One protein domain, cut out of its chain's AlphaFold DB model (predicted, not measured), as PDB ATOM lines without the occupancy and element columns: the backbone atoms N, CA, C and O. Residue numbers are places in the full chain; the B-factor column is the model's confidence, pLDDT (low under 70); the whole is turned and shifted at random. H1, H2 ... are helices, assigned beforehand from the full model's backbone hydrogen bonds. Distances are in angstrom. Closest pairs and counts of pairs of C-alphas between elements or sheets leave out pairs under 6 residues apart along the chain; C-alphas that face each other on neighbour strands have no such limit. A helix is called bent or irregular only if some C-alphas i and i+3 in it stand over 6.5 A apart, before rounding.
ATOM      1  N   PRO A 174     264.427 137.636 182.582       66.81
ATOM      2  CA  PRO A 174     264.146 137.252 181.209       66.81
ATOM      3  C   PRO A 174     263.305 138.339 180.527       66.81
ATOM      4  O   PRO A 174     262.323 138.820 181.086       66.81
ATOM      5  N   LEU A 175     263.681 138.693 179.294       76.62
ATOM      6  CA  LEU A 175     263.064 139.730 178.448       76.62
ATOM      7  C   LEU A 175     263.371 141.190 178.822       76.62
ATOM      8  O   LEU A 175     263.085 142.062 177.999       76.62
ATOM      9  N   PHE A 176     264.001 141.489 179.966       76.56
ATOM     10  CA  PHE A 176     264.290 142.883 180.329       76.56
ATOM     11  C   PHE A 176     265.168 143.583 179.292       76.56
ATOM     12  O   PHE A 176     264.877 144.716 178.938       76.56
ATOM     13  N   ALA A 177     266.151 142.893 178.709       76.06
ATOM     14  CA  ALA A 177     266.985 143.450 177.641       76.06
ATOM     15  C   ALA A 177     266.164 143.951 176.430       76.06
ATOM     16  O   ALA A 177     266.459 145.001 175.857       76.06
ATOM     17  N   GLN A 178     265.090 143.242 176.063       73.19
ATOM     18  CA  GLN A 178     264.184 143.677 174.993       73.19
ATOM     19  C   GLN A 178     263.298 144.837 175.449       73.19
ATOM     20  O   GLN A 178     262.998 145.731 174.673       73.19
ATOM     21  N   VAL A 179     262.883 144.881 176.709       73.44
ATOM     22  CA  VAL A 179     262.110 146.019 177.223       73.44
ATOM     23  C   VAL A 179     262.997 147.270 177.338       73.44
ATOM     24  O   VAL A 179     262.590 148.367 176.951       73.44
ATOM     25  N   ALA A 180     264.248 147.104 177.764       79.44
ATOM     26  CA  ALA A 180     265.247 148.156 177.905       79.44
ATOM     27  C   ALA A 180     265.517 148.888 176.582       79.44
ATOM     28  O   ALA A 180     265.615 150.113 176.593       79.44
ATOM     29  N   HIS A 181     265.531 148.192 175.435       76.94
ATOM     30  CA  HIS A 181     265.752 148.840 174.130       76.94
ATOM     31  C   HIS A 181     264.670 149.877 173.756       76.94
ATOM     32  O   HIS A 181     264.938 150.780 172.968       76.94
ATOM     33  N   ILE A 182     263.464 149.778 174.336       79.19
ATOM     34  CA  ILE A 182     262.375 150.756 174.170       79.19
ATOM     35  C   ILE A 182     262.411 151.773 175.307       79.19
ATOM     36  O   ILE A 182     262.271 152.977 175.074       79.19
ATOM     37  N   MET A 183     262.577 151.302 176.545       78.56
ATOM     38  CA  MET A 183     262.490 152.166 177.718       78.56
ATOM     39  C   MET A 183     263.642 153.163 177.791       78.56
ATOM     40  O   MET A 183     263.390 154.315 178.120       78.56
ATOM     41  N   VAL A 184     264.873 152.766 177.455       83.94
ATOM     42  CA  VAL A 184     266.052 153.642 177.572       83.94
ATOM     43  C   VAL A 184     265.946 154.865 176.654       83.94
ATOM     44  O   VAL A 184     266.028 155.981 177.173       83.94
ATOM     45  N   PRO A 185     265.680 154.734 175.336       82.56
ATOM     46  CA  PRO A 185     265.499 155.905 174.474       82.56
ATOM     47  C   PRO A 185     264.297 156.760 174.881       82.56
ATOM     48  O   PRO A 185     264.354 157.987 174.820       82.56
ATOM     49  N   THR A 186     263.212 156.121 175.331       81.19
ATOM     50  CA  THR A 186     262.010 156.829 175.790       81.19
ATOM     51  C   THR A 186     262.312 157.658 177.039       81.19
ATOM     52  O   THR A 186     261.979 158.840 177.088       81.19
ATOM     53  N   ALA A 187     262.986 157.074 178.029       85.00
ATOM     54  CA  ALA A 187     263.398 157.762 179.245       85.00
ATOM     55  C   ALA A 187     264.356 158.922 178.940       85.00
ATOM     56  O   ALA A 187     264.169 160.010 179.479       85.00
ATOM     57  N   ALA A 188     265.317 158.728 178.029       88.19
ATOM     58  CA  ALA A 188     266.218 159.789 177.580       88.19
ATOM     59  C   ALA A 188     265.453 160.957 176.933       88.19
ATOM     60  O   ALA A 188     265.682 162.111 177.288       88.19
ATOM     61  N   HIS A 189     264.482 160.666 176.060       85.75
ATOM     62  CA  HIS A 189     263.641 161.690 175.436       85.75
ATOM     63  C   HIS A 189     262.855 162.516 176.466       85.75
ATOM     64  O   HIS A 189     262.810 163.745 176.386       85.75
ATOM     65  N   TRP A 190     262.240 161.854 177.450       88.38
ATOM     66  CA  TRP A 190     261.496 162.541 178.508       88.38
ATOM     67  C   TRP A 190     262.406 163.325 179.455       88.38
ATOM     68  O   TRP A 190     262.041 164.428 179.860       88.38
ATOM     69  N   ALA A 191     263.593 162.804 179.767       89.12
ATOM     70  CA  ALA A 191     264.589 163.518 180.558       89.12
ATOM     71  C   ALA A 191     265.058 164.797 179.851       89.12
ATOM     72  O   ALA A 191     265.146 165.854 180.472       89.12
ATOM     73  N   GLU A 192     265.272 164.739 178.537       92.12
ATOM     74  CA  GLU A 192     265.642 165.913 177.751       92.12
ATOM     75  C   GLU A 192     264.505 166.943 177.683       92.12
ATOM     76  O   GLU A 192     264.739 168.140 177.855       92.12
ATOM     77  N   LYS A 193     263.252 166.494 177.537       90.38
ATOM     78  CA  LYS A 193     262.072 167.373 177.616       90.38
ATOM     79  C   LYS A 193     261.931 168.056 178.971       90.38
ATOM     80  O   LYS A 193     261.604 169.240 179.027       90.38
ATOM     81  N   TYR A 194     262.178 167.324 180.051       89.94
ATOM     82  CA  TYR A 194     262.205 167.886 181.393       89.94
ATOM     83  C   TYR A 194     263.300 168.952 181.524       89.94
ATOM     84  O   TYR A 194     263.005 170.074 181.932       89.94
ATOM     85  N   ASN A 195     264.529 168.639 181.101       92.81
ATOM     86  CA  ASN A 195     265.657 169.569 181.143       92.81
ATOM     87  C   ASN A 195     265.374 170.853 180.354       92.81
ATOM     88  O   ASN A 195     265.643 171.942 180.853       92.81
ATOM     89  N   GLN A 196     264.777 170.736 179.162       92.00
ATOM     90  CA  GLN A 196     264.309 171.884 178.376       92.00
ATOM     91  C   GLN A 196     263.311 172.734 179.170       92.00
ATOM     92  O   GLN A 196     263.468 173.947 179.254       92.00
ATOM     93  N   GLY A 197     262.321 172.108 179.811       90.88
ATOM     94  CA  GLY A 197     261.342 172.817 180.637       90.88
ATOM     95  C   GLY A 197     261.962 173.547 181.835       90.88
ATOM     96  O   GLY A 197     261.542 174.661 182.153       90.88
ATOM     97  N   VAL A 198     262.969 172.951 182.481       86.56
ATOM     98  CA  VAL A 198     263.719 173.588 183.575       86.56
ATOM     99  C   VAL A 198     264.501 174.801 183.065       86.56
ATOM    100  O   VAL A 198     264.371 175.878 183.651       86.56
ATOM    101  N   SER A 199     265.230 174.663 181.952       87.25
ATOM    102  CA  SER A 199     265.955 175.773 181.313       87.25
ATOM    103  C   SER A 199     265.024 176.914 180.916       87.25
ATOM    104  O   SER A 199     265.254 178.058 181.298       87.25
ATOM    105  N   ASP A 200     263.923 176.610 180.222       89.00
ATOM    106  CA  ASP A 200     262.935 177.603 179.791       89.00
ATOM    107  C   ASP A 200     262.333 178.358 180.985       89.00
ATOM    108  O   ASP A 200     262.038 179.555 180.907       89.00
ATOM    109  N   ALA A 201     262.093 177.658 182.097       84.50
ATOM    110  CA  ALA A 201     261.575 178.263 183.316       84.50
ATOM    111  C   ALA A 201     262.614 179.179 183.985       84.50
ATOM    112  O   ALA A 201     262.247 180.224 184.532       84.50
ATOM    113  N   GLU A 202     263.894 178.815 183.928       84.44
ATOM    114  CA  GLU A 202     264.984 179.653 184.424       84.44
ATOM    115  C   GLU A 202     265.175 180.908 183.568       84.44
ATOM    116  O   GLU A 202     265.235 182.008 184.119       84.44
ATOM    117  N   GLU A 203     265.159 180.779 182.239       86.31
ATOM    118  CA  GLU A 203     265.232 181.911 181.304       86.31
ATOM    119  C   GLU A 203     264.087 182.912 181.516       86.31
ATOM    120  O   GLU A 203     264.283 184.126 181.454       86.31
ATOM    121  N   LYS A 204     262.888 182.413 181.839       84.88
ATOM    122  CA  LYS A 204     261.711 183.238 182.165       84.88
ATOM    123  C   LYS A 204     261.755 183.840 183.575       84.88
ATOM    124  O   LYS A 204     260.864 184.608 183.936       84.88
ATOM    125  N   GLY A 205     262.766 183.515 184.380       78.56
ATOM    126  CA  GLY A 205     262.973 184.083 185.710       78.56
ATOM    127  C   GLY A 205     262.061 183.512 186.801       78.56
ATOM    128  O   GLY A 205     261.874 184.160 187.837       78.56
ATOM    129  N   TYR A 206     261.490 182.316 186.611       74.69
ATOM    130  CA  TYR A 206     260.719 181.652 187.665       74.69
ATOM    131  C   TYR A 206     261.644 181.250 188.815       74.69
ATOM    132  O   TYR A 206     262.557 180.453 188.632       74.69
ATOM    133  N   ALA A 207     261.385 181.756 190.022       69.00
ATOM    134  CA  ALA A 207     262.271 181.573 191.177       69.00
ATOM    135  C   ALA A 207     262.535 180.097 191.538       69.00
ATOM    136  O   ALA A 207     263.633 179.757 191.970       69.00
ATOM    137  N   LEU A 208     261.548 179.223 191.311       68.88
ATOM    138  CA  LEU A 208     261.631 177.795 191.632       68.88
ATOM    139  C   LEU A 208     262.431 176.974 190.608       68.88
ATOM    140  O   LEU A 208     262.858 175.875 190.937       68.88
ATOM    141  N   SER A 209     262.670 177.492 189.396       75.75
ATOM    142  CA  SER A 209     263.410 176.777 188.334       75.75
ATOM    143  C   SER A 209     264.795 176.309 188.796       75.75
ATOM    144  O   SER A 209     265.173 175.167 188.568       75.75
ATOM    145  N   ARG A 210     265.495 177.152 189.567       67.56
ATOM    146  CA  ARG A 210     266.848 176.913 190.102       67.56
ATOM    147  C   ARG A 210     266.965 175.743 191.082       67.56
ATOM    148  O   ARG A 210     268.083 175.379 191.449       67.56
ATOM    149  N   TYR A 211     265.837 175.197 191.528       67.25
ATOM    150  CA  TYR A 211     265.767 174.058 192.444       67.25
ATOM    151  C   TYR A 211     265.544 172.726 191.754       67.25
ATOM    152  O   TYR A 211     265.754 171.688 192.380       67.25
ATOM    153  N   PHE A 212     265.103 172.748 190.501       78.50
ATOM    154  CA  PHE A 212     264.890 171.539 189.730       78.50
ATOM    155  C   PHE A 212     266.239 171.079 189.167       78.50
ATOM    156  O   PHE A 212     266.844 171.803 188.373       78.50
ATOM    157  N   PRO A 213     266.771 169.928 189.614       80.44
ATOM    158  CA  PRO A 213     268.060 169.452 189.145       80.44
ATOM    159  C   PRO A 213     267.936 169.008 187.690       80.44
ATOM    160  O   PRO A 213     267.036 168.245 187.354       80.44
ATOM    161  N   MET A 214     268.852 169.444 186.828       86.00
ATOM    162  CA  MET A 214     268.933 168.889 185.478       86.00
ATOM    163  C   MET A 214     269.355 167.423 185.547       86.00
ATOM    164  O   MET A 214     270.247 167.059 186.313       86.00
ATOM    165  N   ILE A 215     268.740 166.589 184.717       87.00
ATOM    166  CA  ILE A 215     269.096 165.180 184.585       87.00
ATOM    167  C   ILE A 215     270.322 165.093 183.662       87.00
ATOM    168  O   ILE A 215     270.222 165.506 182.506       87.00
ATOM    169  N   PRO A 216     271.473 164.564 184.108       83.75
ATOM    170  CA  PRO A 216     272.689 164.517 183.297       83.75
ATOM    171  C   PRO A 216     272.649 163.340 182.303       83.75
ATOM    172  O   PRO A 216     273.364 162.348 182.463       83.75
ATOM    173  N   VAL A 217     271.796 163.440 181.277       85.06
ATOM    174  CA  VAL A 217     271.492 162.359 180.318       85.06
ATOM    175  C   VAL A 217     272.758 161.817 179.644       85.06
ATOM    176  O   VAL A 217     272.918 160.605 179.526       85.06
ATOM    177  N   GLU A 218     273.709 162.677 179.276       83.62
ATOM    178  CA  GLU A 218     274.957 162.278 178.615       83.62
ATOM    179  C   GLU A 218     275.895 161.520 179.556       83.62
ATOM    180  O   GLU A 218     276.584 160.589 179.133       83.62
ATOM    181  N   ARG A 219     275.944 161.910 180.839       81.00
ATOM    182  CA  ARG A 219     276.758 161.211 181.843       81.00
ATOM    183  C   ARG A 219     276.194 159.821 182.102       81.00
ATOM    184  O   ARG A 219     276.947 158.851 182.112       81.00
ATOM    185  N   ILE A 220     274.874 159.737 182.241       79.19
ATOM    186  CA  ILE A 220     274.138 158.490 182.440       79.19
ATOM    187  C   ILE A 220     274.336 157.564 181.229       79.19
ATOM    188  O   ILE A 220     274.727 156.412 181.393       79.19
ATOM    189  N   ALA A 221     274.168 158.073 180.004       79.81
ATOM    190  CA  ALA A 221     274.371 157.297 178.779       79.81
ATOM    191  C   ALA A 221     275.793 156.714 178.676       79.81
ATOM    192  O   ALA A 221     275.957 155.554 178.300       79.81
ATOM    193  N   LYS A 222     276.821 157.482 179.063       79.25
ATOM    194  CA  LYS A 222     278.212 156.996 179.099       79.25
ATOM    195  C   LYS A 222     278.418 155.857 180.097       79.25
ATOM    196  O   LYS A 222     279.133 154.915 179.775       79.25
ATOM    197  N   MET A 223     277.800 155.921 181.277       68.06
ATOM    198  CA  MET A 223     277.920 154.863 182.289       68.06
ATOM    199  C   MET A 223     277.320 153.537 181.814       68.06
ATOM    200  O   MET A 223     277.879 152.484 182.102       68.06
ATOM    201  N   PHE A 224     276.228 153.585 181.050       65.88
ATOM    202  CA  PHE A 224     275.587 152.383 180.511       65.88
ATOM    203  C   PHE A 224     276.189 151.889 179.184       65.88
ATOM    204  O   PHE A 224     275.977 150.738 178.821       65.88
TER     205      PHE A 224
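This is residues 174 to 224 of the 244 residues of an uncharacterized protein of Salvia splendens (UniProt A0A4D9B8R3). One long helix, H1, makes the length of the model; after H1 a long unnamed stretch, residues 204 to 216, folds back along it to a short helix, H2, which runs the opposite way beside a part of H1. The result is a loose, lopsided helical hairpin, and the first residues, 174 to 183, stick out beyond it. The printed part has 51 residues with two named helices, H1 then H2, and no named strand; the class is all helix. The whole is loose, with a radius of gyration of the C-alphas of 14.1 A, and a rod in outline, spanning 46 by 17 by 12 A.

H1, residues 176 to 203, has a kink of 34 degrees near residue 183. It is neither bent nor irregular, but only just: C-alphas 182 and 185 are 6.0 A apart. H2, residues 217 to 224, and H1 only just touch, with 3 pairs of C-alphas within 8 A. H1 touches H2 with residues 188 to 192 alone, and the closest C-alphas of the two, those of Ala 188 and Val 217, are 6.5 A apart. Their lines stand at a shallow tilt of 25 degrees, and they run opposite ways as a helical hairpin. In H2 every O i to N i+4 pair is within hydrogen-bond range; in H1, 22 of 24 are.

H1 begins at C-alpha 176, at (264.290, 142.883, 180.329), and ends at C-alpha 203, at (265.232, 181.911, 181.304), a length of 39.1 A. H2 measures 10.8 A from first to last C-alpha and ends at C-alpha 224, at (275.587, 152.383, 180.511).

The C-alphas of Pro 174 and Gly 205, the two farthest apart, are 47.1 A from each other. Residues 174 to 183, of which 176 to 183 belong to H1, stand free; the body without them spans 34 by 16 by 11 A. The link from H1 to H2, residues 204 to 216, is long. The printed part has no cut. Its mean pLDDT is 81.0, with values under 70 at residues 174, 207 to 208, 210 to 211 and 223 to 224.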